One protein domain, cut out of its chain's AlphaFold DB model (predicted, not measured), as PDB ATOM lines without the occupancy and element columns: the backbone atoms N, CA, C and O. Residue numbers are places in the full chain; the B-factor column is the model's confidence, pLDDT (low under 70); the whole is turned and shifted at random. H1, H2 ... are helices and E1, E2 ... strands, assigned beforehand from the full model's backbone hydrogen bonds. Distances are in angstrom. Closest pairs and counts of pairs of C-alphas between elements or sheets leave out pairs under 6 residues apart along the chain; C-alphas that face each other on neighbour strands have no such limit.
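AT A GLANCE: This is residues 36 to 44 and 196 to 266 of the 268 residues of an uncharacterized protein of Chlamydiales bacterium SCGC AG-110-M15 (UniProt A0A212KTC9). One strongly twisted sheet of five strands makes a wall, and two long links without named elements, residues 212 to 227 and 246 to 258, run over one of its faces. Two very short helices, H1 and H2, sit at the side of the sheet where E1 and E2 lie. The printed part has 80 residues, with the elements E1 H1 H2 E2 E3 E4 E5 along the chain; the sheet is mixed, in the order E1 E2 E5 E3 E4. The class is mixed, helices and strands, though under half of the residues are in named elements. The whole is compact, with a radius of gyration of the C-alphas of 11.5 A, and spans 31 by 23 by 20 A.

HOW THE PARTS SIT: E1, residues 36 to 38, is an edge strand and parallel to E2, residues 208 to 211, at 34 degrees, with N 37 and O 209 2.8 A apart, within hydrogen-bond range. H1, residues 39 to 42, only grazes the sheet; its closest C-alpha to E2 is that of Ala 39, 5.6 A from that of Val 211. H2, residues 198 to 201, also only grazes the sheet, and the closest C-alphas of H2 and E2, those of Ile 201 and Ile 208, are 7.6 A apart. Both helices are too short for an O i to N i+4 pair; in each, the one O i to N i+3 pair is within range. E3, residues 228 to 233, and E4, residues 239 to 245, form a hairpin, antiparallel at 159 degrees, with N 230 and O 243 2.9 A apart. E5, residues 259 to 265, is antiparallel to E2 at 164 degrees, with N 210 and O 260 2.8 A apart. E5 is also antiparallel to E3 at 160 degrees, with N 231 and O 261 2.8 A apart. E1 and E4, the two edge strands, are apart.

IN THESE COORDINATES: E1 begins at C-alpha 36, at (39.977, -54.009, 43.474). E3 measures 16.1 A from first to last C-alpha, E4 15.9 A and E5 18.0 A. E4 begins at C-alpha 239, at (24.648, -48.980, 45.649), and E5 ends at C-alpha 265, at (33.313, -47.226, 28.852).

THE WHOLE: The C-alphas farthest apart, those of Glu 225 and Asn 236, are 32.3 A apart. Residues 45 to 195 are not printed, and C-alphas 44 and 196 are 14.0 A apart across the cut. The links E2 to E3 and E4 to E5 are long; residues 216 to 217 in the one pair antiparallel with residues 255 to 256 in the other. The mean pLDDT of the printed part is 77.1; residues 214 to 225 and 247 to 256 are under 70.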
ATOM      1  N   ILE A  36      40.140 -54.825  42.259       91.06
ATOM      2  CA  ILE A  36      39.977 -54.009  43.474       91.06
ATOM      3  C   ILE A  36      41.260 -53.227  43.765       91.06
ATOM      4  O   ILE A  36      42.325 -53.797  44.010       91.06
ATOM      5  N   LEU A  37      41.150 -51.902  43.795       90.31
ATOM      6  CA  LEU A  37      42.240 -50.967  44.045       90.31
ATOM      7  C   LEU A  37      41.966 -50.171  45.322       90.31
ATOM      8  O   LEU A  37      40.915 -49.557  45.479       90.31
ATOM      9  N   LYS A  38      42.935 -50.124  46.240       89.25
ATOM     10  CA  LYS A  38      42.844 -49.268  47.434       89.25
ATOM     11  C   LYS A  38      43.270 -47.848  47.069       89.25
ATOM     12  O   LYS A  38      44.456 -47.622  46.829       89.25
ATOM     13  N   ALA A  39      42.339 -46.894  47.085       83.69
ATOM     14  CA  ALA A  39      42.587 -45.511  46.669       83.69
ATOM     15  C   ALA A  39      43.758 -44.869  47.429       83.69
ATOM     16  O   ALA A  39      44.612 -44.244  46.814       83.69
ATOM     17  N   LYS A  40      43.883 -45.128  48.739       82.19
ATOM     18  CA  LYS A  40      44.988 -44.617  49.576       82.19
ATOM     19  C   LYS A  40      46.393 -44.993  49.085       82.19
ATOM     20  O   LYS A  40      47.350 -44.282  49.368       82.19
ATOM     21  N   ASN A  41      46.527 -46.122  48.383       86.44
ATOM     22  CA  ASN A  41      47.813 -46.583  47.856       86.44
ATOM     23  C   ASN A  41      48.171 -45.868  46.547       86.44
ATOM     24  O   ASN A  41      49.343 -45.762  46.207       86.44
ATOM     25  N   LEU A  42      47.158 -45.428  45.803       83.00
ATOM     26  CA  LEU A  42      47.307 -44.740  44.521       83.00
ATOM     27  C   LEU A  42      47.405 -43.221  44.711       83.00
ATOM     28  O   LEU A  42      48.129 -42.548  43.984       83.00
ATOM     29  N   PHE A  43      46.695 -42.703  45.712       78.94
ATOM     30  CA  PHE A  43      46.527 -41.285  45.993       78.94
ATOM     31  C   PHE A  43      46.795 -41.036  47.489       78.94
ATOM     32  O   PHE A  43      45.856 -41.000  48.292       78.94
ATOM     33  N   PRO A  44      48.071 -40.926  47.904       74.88
ATOM     34  CA  PRO A  44      48.392 -40.529  49.270       74.88
ATOM     35  C   PRO A  44      47.870 -39.110  49.532       74.88
ATOM     36  O   PRO A  44      47.902 -38.273  48.629       74.88
ATOM     37  N   ALA A 196      41.963 -39.052  38.425       74.06
ATOM     38  CA  ALA A 196      41.832 -39.345  37.000       74.06
ATOM     39  C   ALA A 196      41.553 -40.846  36.792       74.06
ATOM     40  O   ALA A 196      42.352 -41.690  37.210       74.06
ATOM     41  N   LEU A 197      40.432 -41.187  36.147       77.19
ATOM     42  CA  LEU A 197      40.064 -42.581  35.874       77.19
ATOM     43  C   LEU A 197      40.843 -43.168  34.691       77.19
ATOM     44  O   LEU A 197      41.157 -44.356  34.703       77.19
ATOM     45  N   ASP A 198      41.235 -42.358  33.710       76.69
ATOM     46  CA  ASP A 198      41.894 -42.815  32.485       76.69
ATOM     47  C   ASP A 198      43.144 -43.661  32.708       76.69
ATOM     48  O   ASP A 198      43.249 -44.725  32.092       76.69
ATOM     49  N   PRO A 199      44.105 -43.256  33.566       80.88
ATOM     50  CA  PRO A 199      45.306 -44.053  33.776       80.88
ATOM     51  C   PRO A 199      44.981 -45.404  34.419       80.88
ATOM     52  O   PRO A 199      45.723 -46.365  34.235       80.88
ATOM     53  N   LEU A 200      43.875 -45.487  35.166       83.94
ATOM     54  CA  LEU A 200      43.411 -46.724  35.782       83.94
ATOM     55  C   LEU A 200      42.739 -47.617  34.743       83.94
ATOM     56  O   LEU A 200      43.108 -48.779  34.630       83.94
ATOM     57  N   ILE A 201      41.832 -47.064  33.937       84.25
ATOM     58  CA  ILE A 201      41.124 -47.786  32.872       84.25
ATOM     59  C   ILE A 201      42.101 -48.313  31.809       84.25
ATOM     60  O   ILE A 201      41.960 -49.435  31.341       84.25
ATOM     61  N   LYS A 202      43.141 -47.544  31.455       85.31
ATOM     62  CA  LYS A 202      44.190 -47.992  30.517       85.31
ATOM     63  C   LYS A 202      45.080 -49.099  31.094       85.31
ATOM     64  O   LYS A 202      45.723 -49.818  30.335       85.31
ATOM     65  N   LYS A 203      45.166 -49.209  32.422       89.56
ATOM     66  CA  LYS A 203      46.075 -50.129  33.121       89.56
ATOM     67  C   LYS A 203      45.391 -51.403  33.616       89.56
ATOM     68  O   LYS A 203      46.056 -52.429  33.733       89.56
ATOM     69  N   TYR A 204      44.102 -51.342  33.938       89.31
ATOM     70  CA  TYR A 204      43.351 -52.428  34.564       89.31
ATOM     71  C   TYR A 204      42.094 -52.753  33.758       89.31
ATOM     72  O   TYR A 204      41.438 -51.862  33.231       89.31
ATOM     73  N   ALA A 205      41.739 -54.037  33.694       89.00
ATOM     74  CA  ALA A 205      40.502 -54.468  33.056       89.00
ATOM     75  C   ALA A 205      39.286 -54.035  33.887       89.00
ATOM     76  O   ALA A 205      39.302 -54.135  35.118       89.00
ATOM     77  N   LEU A 206      38.237 -53.578  33.200       88.19
ATOM     78  CA  LEU A 206      36.947 -53.291  33.816       88.19
ATOM     79  C   LEU A 206      36.239 -54.601  34.218       88.19
ATOM     80  O   LEU A 206      36.396 -55.607  33.523       88.19
ATOM     81  N   PRO A 207      35.453 -54.601  35.309       92.06
ATOM     82  CA  PRO A 207      35.200 -53.465  36.194       92.06
ATOM     83  C   PRO A 207      36.384 -53.160  37.128       92.06
ATOM     84  O   PRO A 207      37.128 -54.055  37.527       92.06
ATOM     85  N   ILE A 208      36.556 -51.887  37.496       90.31
ATOM     86  CA  ILE A 208      37.543 -51.441  38.493       90.31
ATOM     87  C   ILE A 208      36.798 -50.927  39.720       90.31
ATOM     88  O   ILE A 208      36.015 -49.986  39.608       90.31
ATOM     89  N   SER A 209      37.099 -51.478  40.892       90.69
ATOM     90  CA  SER A 209      36.565 -51.027  42.179       90.69
ATOM     91  C   SER A 209      37.630 -50.249  42.944       90.69
ATOM     92  O   SER A 209      38.599 -50.821  43.445       90.69
ATOM     93  N   LEU A 210      37.456 -48.937  43.055       88.12
ATOM     94  CA  LEU A 210      38.275 -48.058  43.885       88.12
ATOM     95  C   LEU A 210      37.679 -47.972  45.288       88.12
ATOM     96  O   LEU A 210      36.624 -47.373  45.483       88.12
ATOM     97  N   VAL A 211      38.373 -48.561  46.260       87.56
ATOM     98  CA  VAL A 211      37.963 -48.590  47.669       87.56
ATOM     99  C   VAL A 211      38.680 -47.491  48.441       87.56
ATOM    100  O   VAL A 211      39.918 -47.452  48.503       87.56
ATOM    101  N   PHE A 212      37.900 -46.623  49.068       83.50
ATOM    102  CA  PHE A 212      38.386 -45.482  49.822       83.50
ATOM    103  C   PHE A 212      38.572 -45.804  51.316       83.50
ATOM    104  O   PHE A 212      37.831 -46.613  51.888       83.50
ATOM    105  N   PRO A 213      39.592 -45.231  51.985       76.06
ATOM    106  CA  PRO A 213      39.807 -45.460  53.414       76.06
ATOM    107  C   PRO A 213      38.711 -44.814  54.271       76.06
ATOM    108  O   PRO A 213      38.207 -45.456  55.188       76.06
ATOM    109  N   GLU A 214      38.318 -43.592  53.924       68.56
ATOM    110  CA  GLU A 214      37.359 -42.749  54.648       68.56
ATOM    111  C   GLU A 214      36.006 -42.736  53.931       68.56
ATOM    112  O   GLU A 214      35.845 -43.419  52.920       68.56
ATOM    113  N   THR A 215      35.039 -41.970  54.425       58.91
ATOM    114  CA  THR A 215      33.673 -41.968  53.896       58.91
ATOM    115  C   THR A 215      33.364 -40.789  52.977       58.91
ATOM    116  O   THR A 215      32.586 -40.986  52.058       58.91
ATOM    117  N   LEU A 216      33.970 -39.604  53.124       55.41
ATOM    118  CA  LEU A 216      33.709 -38.468  52.226       55.41
ATOM    119  C   LEU A 216      34.742 -38.428  51.099       55.41
ATOM    120  O   LEU A 216      35.905 -38.169  51.373       55.41
ATOM    121  N   HIS A 217      34.336 -38.639  49.843       59.56
ATOM    122  CA  HIS A 217      35.262 -38.575  48.706       59.56
ATOM    123  C   HIS A 217      34.676 -37.808  47.537       59.56
ATOM    124  O   HIS A 217      33.490 -37.888  47.221       59.56
ATOM    125  N   TYR A 218      35.554 -37.081  46.858       55.41
ATOM    126  CA  TYR A 218      35.230 -36.355  45.646       55.41
ATOM    127  C   TYR A 218      35.802 -37.104  44.454       55.41
ATOM    128  O   TYR A 218      37.012 -37.127  44.239       55.41
ATOM    129  N   VAL A 219      34.925 -37.742  43.690       53.22
ATOM    130  CA  VAL A 219      35.305 -38.447  42.468       53.22
ATOM    131  C   VAL A 219      35.046 -37.534  41.284       53.22
ATOM    132  O   VAL A 219      33.937 -37.038  41.097       53.22
ATOM    133  N   PHE A 220      36.060 -37.355  40.450       54.19
ATOM    134  CA  PHE A 220      35.944 -36.652  39.179       54.19
ATOM    135  C   PHE A 220      36.461 -37.558  38.069       54.19
ATOM    136  O   PHE A 220      37.197 -38.499  38.336       54.19
ATOM    137  N   SER A 221      36.091 -37.273  36.827       49.12
ATOM    138  CA  SER A 221      36.780 -37.813  35.657       49.12
ATOM    139  C   SER A 221      37.270 -36.621  34.859       49.12
ATOM    140  O   SER A 221      36.454 -35.844  34.364       49.12
ATOM    141  N   LEU A 222      38.586 -36.414  34.816       47.00
ATOM    142  CA  LEU A 222      39.147 -35.241  34.153       47.00
ATOM    143  C   LEU A 222      39.279 -35.431  32.640       47.00
ATOM    144  O   LEU A 222      38.971 -34.496  31.919       47.00
ATOM    145  N   ASP A 223      39.640 -36.618  32.139       50.03
ATOM    146  CA  ASP A 223      40.304 -36.654  30.826       50.03
ATOM    147  C   ASP A 223      39.838 -37.733  29.834       50.03
ATOM    148  O   ASP A 223      40.429 -37.842  28.760       50.03
ATOM    149  N   TYR A 224      38.774 -38.502  30.110       54.16
ATOM    150  CA  TYR A 224      38.410 -39.594  29.193       54.16
ATOM    151  C   TYR A 224      37.786 -39.067  27.893       54.16
ATOM    152  O   TYR A 224      36.974 -38.155  27.885       54.16
ATOM    153  N   GLU A 225      38.110 -39.660  26.751       64.81
ATOM    154  CA  GLU A 225      37.520 -39.266  25.458       64.81
ATOM    155  C   GLU A 225      36.022 -39.647  25.355       64.81
ATOM    156  O   GLU A 225      35.267 -39.104  24.547       64.81
ATOM    157  N   TYR A 226      35.580 -40.542  26.241       72.81
ATOM    158  CA  TYR A 226      34.270 -41.190  26.264       72.81
ATOM    159  C   TYR A 226      33.656 -41.214  27.680       72.81
ATOM    160  O   TYR A 226      34.377 -41.285  28.677       72.81
ATOM    161  N   PRO A 227      32.325 -41.168  27.824       82.62
ATOM    162  CA  PRO A 227      31.684 -41.292  29.131       82.62
ATOM    163  C   PRO A 227      31.927 -42.669  29.762       82.62
ATOM    164  O   PRO A 227      32.043 -43.670  29.059       82.62
ATOM    165  N   VAL A 228      31.951 -42.748  31.092       83.69
ATOM    166  CA  VAL A 228      32.114 -44.022  31.821       83.69
ATOM    167  C   VAL A 228      30.929 -44.273  32.745       83.69
ATOM    168  O   VAL A 228      30.484 -43.358  33.447       83.69
ATOM    169  N   ARG A 229      30.406 -45.507  32.778       88.31
ATOM    170  CA  ARG A 229      29.401 -45.877  33.787       88.31
ATOM    171  C   ARG A 229      30.079 -46.157  35.105       88.31
ATOM    172  O   ARG A 229      31.052 -46.911  35.179       88.31
ATOM    173  N   VAL A 230      29.505 -45.571  36.145       87.25
ATOM    174  CA  VAL A 230      29.968 -45.757  37.505       87.25
ATOM    175  C   VAL A 230      28.836 -46.130  38.446       87.25
ATOM    176  O   VAL A 230      27.683 -45.713  38.285       87.25
ATOM    177  N   GLN A 231      29.199 -46.887  39.470       88.50
ATOM    178  CA  GLN A 231      28.360 -47.182  40.618       88.50
ATOM    179  C   GLN A 231      29.063 -46.655  41.865       88.50
ATOM    180  O   GLN A 231      30.268 -46.827  42.041       88.50
ATOM    181  N   LEU A 232      28.300 -45.974  42.707       85.31
ATOM    182  CA  LEU A 232      28.749 -45.403  43.967       85.31
ATOM    183  C   LEU A 232      28.127 -46.210  45.089       85.31
ATOM    184  O   LEU A 232      26.907 -46.396  45.093       85.31
ATOM    185  N   LEU A 233      28.956 -46.695  46.002       86.62
ATOM    186  CA  LEU A 233      28.534 -47.560  47.091       86.62
ATOM    187  C   LEU A 233      28.841 -46.925  48.448       86.62
ATOM    188  O   LEU A 233      29.867 -46.254  48.596       86.62
ATOM    189  N   ASP A 234      27.965 -47.151  49.424       85.00
ATOM    190  CA  ASP A 234      28.166 -46.755  50.821       85.00
ATOM    191  C   ASP A 234      29.085 -47.727  51.588       85.00
ATOM    192  O   ASP A 234      29.623 -48.686  51.041       85.00
ATOM    193  N   GLU A 235      29.277 -47.466  52.880       83.62
ATOM    194  CA  GLU A 235      30.086 -48.286  53.796       83.62
ATOM    195  C   GLU A 235      29.584 -49.722  54.008       83.62
ATOM    196  O   GLU A 235      30.340 -50.555  54.504       83.62
ATOM    197  N   ASN A 236      28.337 -50.010  53.633       86.19
ATOM    198  CA  ASN A 236      27.713 -51.326  53.720       86.19
ATOM    199  C   ASN A 236      27.640 -52.005  52.343       86.19
ATOM    200  O   ASN A 236      26.821 -52.909  52.156       86.19
ATOM    201  N   ASP A 237      28.437 -51.535  51.377       86.19
ATOM    202  CA  ASP A 237      28.489 -52.027  49.999       86.19
ATOM    203  C   ASP A 237      27.143 -51.919  49.249       86.19
ATOM    204  O   ASP A 237      26.910 -52.606  48.247       86.19
ATOM    205  N   ARG A 238      26.249 -51.020  49.690       87.12
ATOM    206  CA  ARG A 238      24.977 -50.748  49.006       87.12
ATOM    207  C   ARG A 238      25.173 -49.704  47.928       87.12
ATOM    208  O   ARG A 238      25.747 -48.647  48.182       87.12
ATOM    209  N   ILE A 239      24.628 -49.954  46.740       89.00
ATOM    210  CA  ILE A 239      24.648 -48.980  45.649       89.00
ATOM    211  C   ILE A 239      23.749 -47.794  46.011       89.00
ATOM    212  O   ILE A 239      22.525 -47.904  46.017       89.00
ATOM    213  N   ILE A 240      24.359 -46.636  46.263       85.44
ATOM    214  CA  ILE A 240      23.639 -45.384  46.524       85.44
ATOM    215  C   ILE A 240      23.314 -44.625  45.238       85.44
ATOM    216  O   ILE A 240      22.368 -43.840  45.198       85.44
ATOM    217  N   LYS A 241      24.100 -44.829  44.174       84.81
ATOM    218  CA  LYS A 241      23.885 -44.168  42.883       84.81
ATOM    219  C   LYS A 241      24.530 -44.951  41.746       84.81
ATOM    220  O   LYS A 241      25.693 -45.332  41.834       84.81
ATOM    221  N   LYS A 242      23.801 -45.096  40.640       89.12
ATOM    222  CA  LYS A 242      24.351 -45.471  39.330       89.12
ATOM    223  C   LYS A 242      24.289 -44.247  38.433       89.12
ATOM    224  O   LYS A 242      23.256 -43.582  38.368       89.12
ATOM    225  N   THR A 243      25.391 -43.900  37.789       85.25
ATOM    226  CA  THR A 243      25.437 -42.713  36.935       85.25
ATOM    227  C   THR A 243      26.495 -42.864  35.854       85.25
ATOM    228  O   THR A 243      27.220 -43.854  35.800       85.25
ATOM    229  N   THR A 244      26.532 -41.908  34.941       84.88
ATOM    230  CA  THR A 244      27.562 -41.804  33.912       84.88
ATOM    231  C   THR A 244      28.370 -40.567  34.238       84.88
ATOM    232  O   THR A 244      27.772 -39.529  34.498       84.88
ATOM    233  N   ILE A 245      29.694 -40.688  34.272       77.38
ATOM    234  CA  ILE A 245      30.564 -39.520  34.382       77.38
ATOM    235  C   ILE A 245      30.938 -39.109  32.965       77.38
ATOM    236  O   ILE A 245      31.619 -39.862  32.260       77.38
ATOM    237  N   TYR A 246      30.472 -37.932  32.554       73.44
ATOM    238  CA  TYR A 246      30.859 -37.329  31.288       73.44
ATOM    239  C   TYR A 246      32.181 -36.569  31.445       73.44
ATOM    240  O   TYR A 246      32.349 -35.789  32.391       73.44
ATOM    241  N   PRO A 247      33.124 -36.769  30.518       68.31
ATOM    242  CA  PRO A 247      34.426 -36.128  30.598       68.31
ATOM    243  C   PRO A 247      34.317 -34.616  30.455       68.31
ATOM    244  O   PRO A 247      33.495 -34.122  29.683       68.31
ATOM    245  N   ASN A 248      35.162 -33.879  31.181       58.72
ATOM    246  CA  ASN A 248      35.240 -32.412  31.143       58.72
ATOM    247  C   ASN A 248      33.932 -31.658  31.478       58.72
ATOM    248  O   ASN A 248      33.866 -30.439  31.303       58.72
ATOM    249  N   ILE A 249      32.889 -32.354  31.944       57.19
ATOM    250  CA  ILE A 249      31.557 -31.784  32.195       57.19
ATOM    251  C   ILE A 249      31.118 -32.054  33.634       57.19
ATOM    252  O   ILE A 249      30.700 -31.126  34.330       57.19
ATOM    253  N   ASP A 250      31.226 -33.302  34.097       54.34
ATOM    254  CA  ASP A 250      30.629 -33.688  35.370       54.34
ATOM    255  C   ASP A 250      31.594 -33.591  36.545       54.34
ATOM    256  O   ASP A 250      32.592 -34.307  36.655       54.34
ATOM    257  N   TYR A 251      31.193 -32.771  37.509       53.25
ATOM    258  CA  TYR A 251      31.658 -32.867  38.880       53.25
ATOM    259  C   TYR A 251      30.628 -33.691  39.643       53.25
ATOM    260  O   TYR A 251      29.515 -33.207  39.869       53.25
ATOM    261  N   LEU A 252      30.961 -34.916  40.067       53.19
ATOM    262  CA  LEU A 252      30.120 -35.536  41.085       53.19
ATOM    263  C   LEU A 252      30.194 -34.635  42.319       53.19
ATOM    264  O   LEU A 252      31.272 -34.277  42.802       53.19
ATOM    265  N   THR A 253      29.021 -34.202  42.774       51.16
ATOM    266  CA  THR A 253      28.851 -33.547  44.067       51.16
ATOM    267  C   THR A 253      29.521 -34.381  45.159       51.16
ATOM    268  O   THR A 253      29.635 -35.596  44.980       51.16
ATOM    269  N   PRO A 254      29.930 -33.764  46.285       55.47
ATOM    270  CA  PRO A 254      30.397 -34.511  47.447       55.47
ATOM    271  C   PRO A 254      29.457 -35.672  47.714       55.47
ATOM    272  O   PRO A 254      28.261 -35.458  47.929       55.47
ATOM    273  N   LEU A 255      29.975 -36.888  47.659       58.50
ATOM    274  CA  LEU A 255      29.206 -38.051  48.043       58.50
ATOM    275  C   LEU A 255      30.021 -38.811  49.064       58.50
ATOM    276  O   LEU A 255      31.217 -39.054  48.906       58.50
ATOM    277  N   THR A 256      29.336 -39.163  50.139       67.44
ATOM    278  CA  THR A 256      29.879 -40.073  51.119       67.44
ATOM    279  C   THR A 256      29.870 -41.464  50.486       67.44
ATOM    280  O   THR A 256      28.824 -42.107  50.439       67.44
ATOM    281  N   ILE A 257      30.992 -41.887  49.901       76.12
ATOM    282  CA  ILE A 257      31.129 -43.175  49.215       76.12
ATOM    283  C   ILE A 257      32.281 -43.966  49.813       76.12
ATOM    284  O   ILE A 257      33.345 -43.429  50.101       76.12
ATOM    285  N   LYS A 258      32.089 -45.274  49.948       83.31
ATOM    286  CA  LYS A 258      33.154 -46.208  50.311       83.31
ATOM    287  C   LYS A 258      33.851 -46.772  49.085       83.31
ATOM    288  O   LYS A 258      35.072 -46.938  49.097       83.31
ATOM    289  N   THR A 259      33.078 -47.036  48.035       86.06
ATOM    290  CA  THR A 259      33.572 -47.683  46.823       86.06
ATOM    291  C   THR A 259      33.005 -46.996  45.586       86.06
ATOM    292  O   THR A 259      31.804 -46.751  45.483       86.06
ATOM    293  N   LEU A 260      33.888 -46.691  44.638       87.38
ATOM    294  CA  LEU A 260      33.545 -46.313  43.270       87.38
ATOM    295  C   LEU A 260      33.835 -47.505  42.362       87.38
ATOM    296  O   LEU A 260      34.988 -47.918  42.252       87.38
ATOM    297  N   ILE A 261      32.819 -48.020  41.680       89.44
ATOM    298  CA  ILE A 261      32.983 -49.049  40.654       89.44
ATOM    299  C   ILE A 261      32.880 -48.379  39.291       89.44
ATOM    300  O   ILE A 261      31.849 -47.790  38.980       89.44
ATOM    301  N   VAL A 262      33.921 -48.483  38.474       89.00
ATOM    302  CA  VAL A 262      33.878 -48.147  37.046       89.00
ATOM    303  C   VAL A 262      33.551 -49.431  36.302       89.00
ATOM    304  O   VAL A 262      34.342 -50.374  36.344       89.00
ATOM    305  N   SER A 263      32.379 -49.501  35.673       89.38
ATOM    306  CA  SER A 263      31.865 -50.756  35.113       89.38
ATOM    307  C   SER A 263      32.109 -50.901  33.615       89.38
ATOM    308  O   SER A 263      32.394 -51.996  33.148       89.38
ATOM    309  N   GLU A 264      32.003 -49.811  32.861       87.88
ATOM    310  CA  GLU A 264      32.142 -49.819  31.400       87.88
ATOM    311  C   GLU A 264      32.511 -48.429  30.865       87.88
ATOM    312  O   GLU A 264      32.212 -47.403  31.488       87.88
ATOM    313  N   ILE A 265      33.143 -48.413  29.692       85.88
ATOM    314  CA  ILE A 265      33.313 -47.226  28.852       85.88
ATOM    315  C   ILE A 265      32.144 -47.205  27.865       85.88
ATOM    316  O   ILE A 265      31.868 -48.212  27.214       85.88
ATOM    317  N   ILE A 266      31.470 -46.067  27.746       83.12
ATOM    318  CA  ILE A 266      30.415 -45.850  26.759       83.12
ATOM    319  C   ILE A 266      31.080 -45.321  25.486       83.12
ATOM    320  O   ILE A 266      31.246 -44.114  25.315       83.12
TER     321      ILE A 266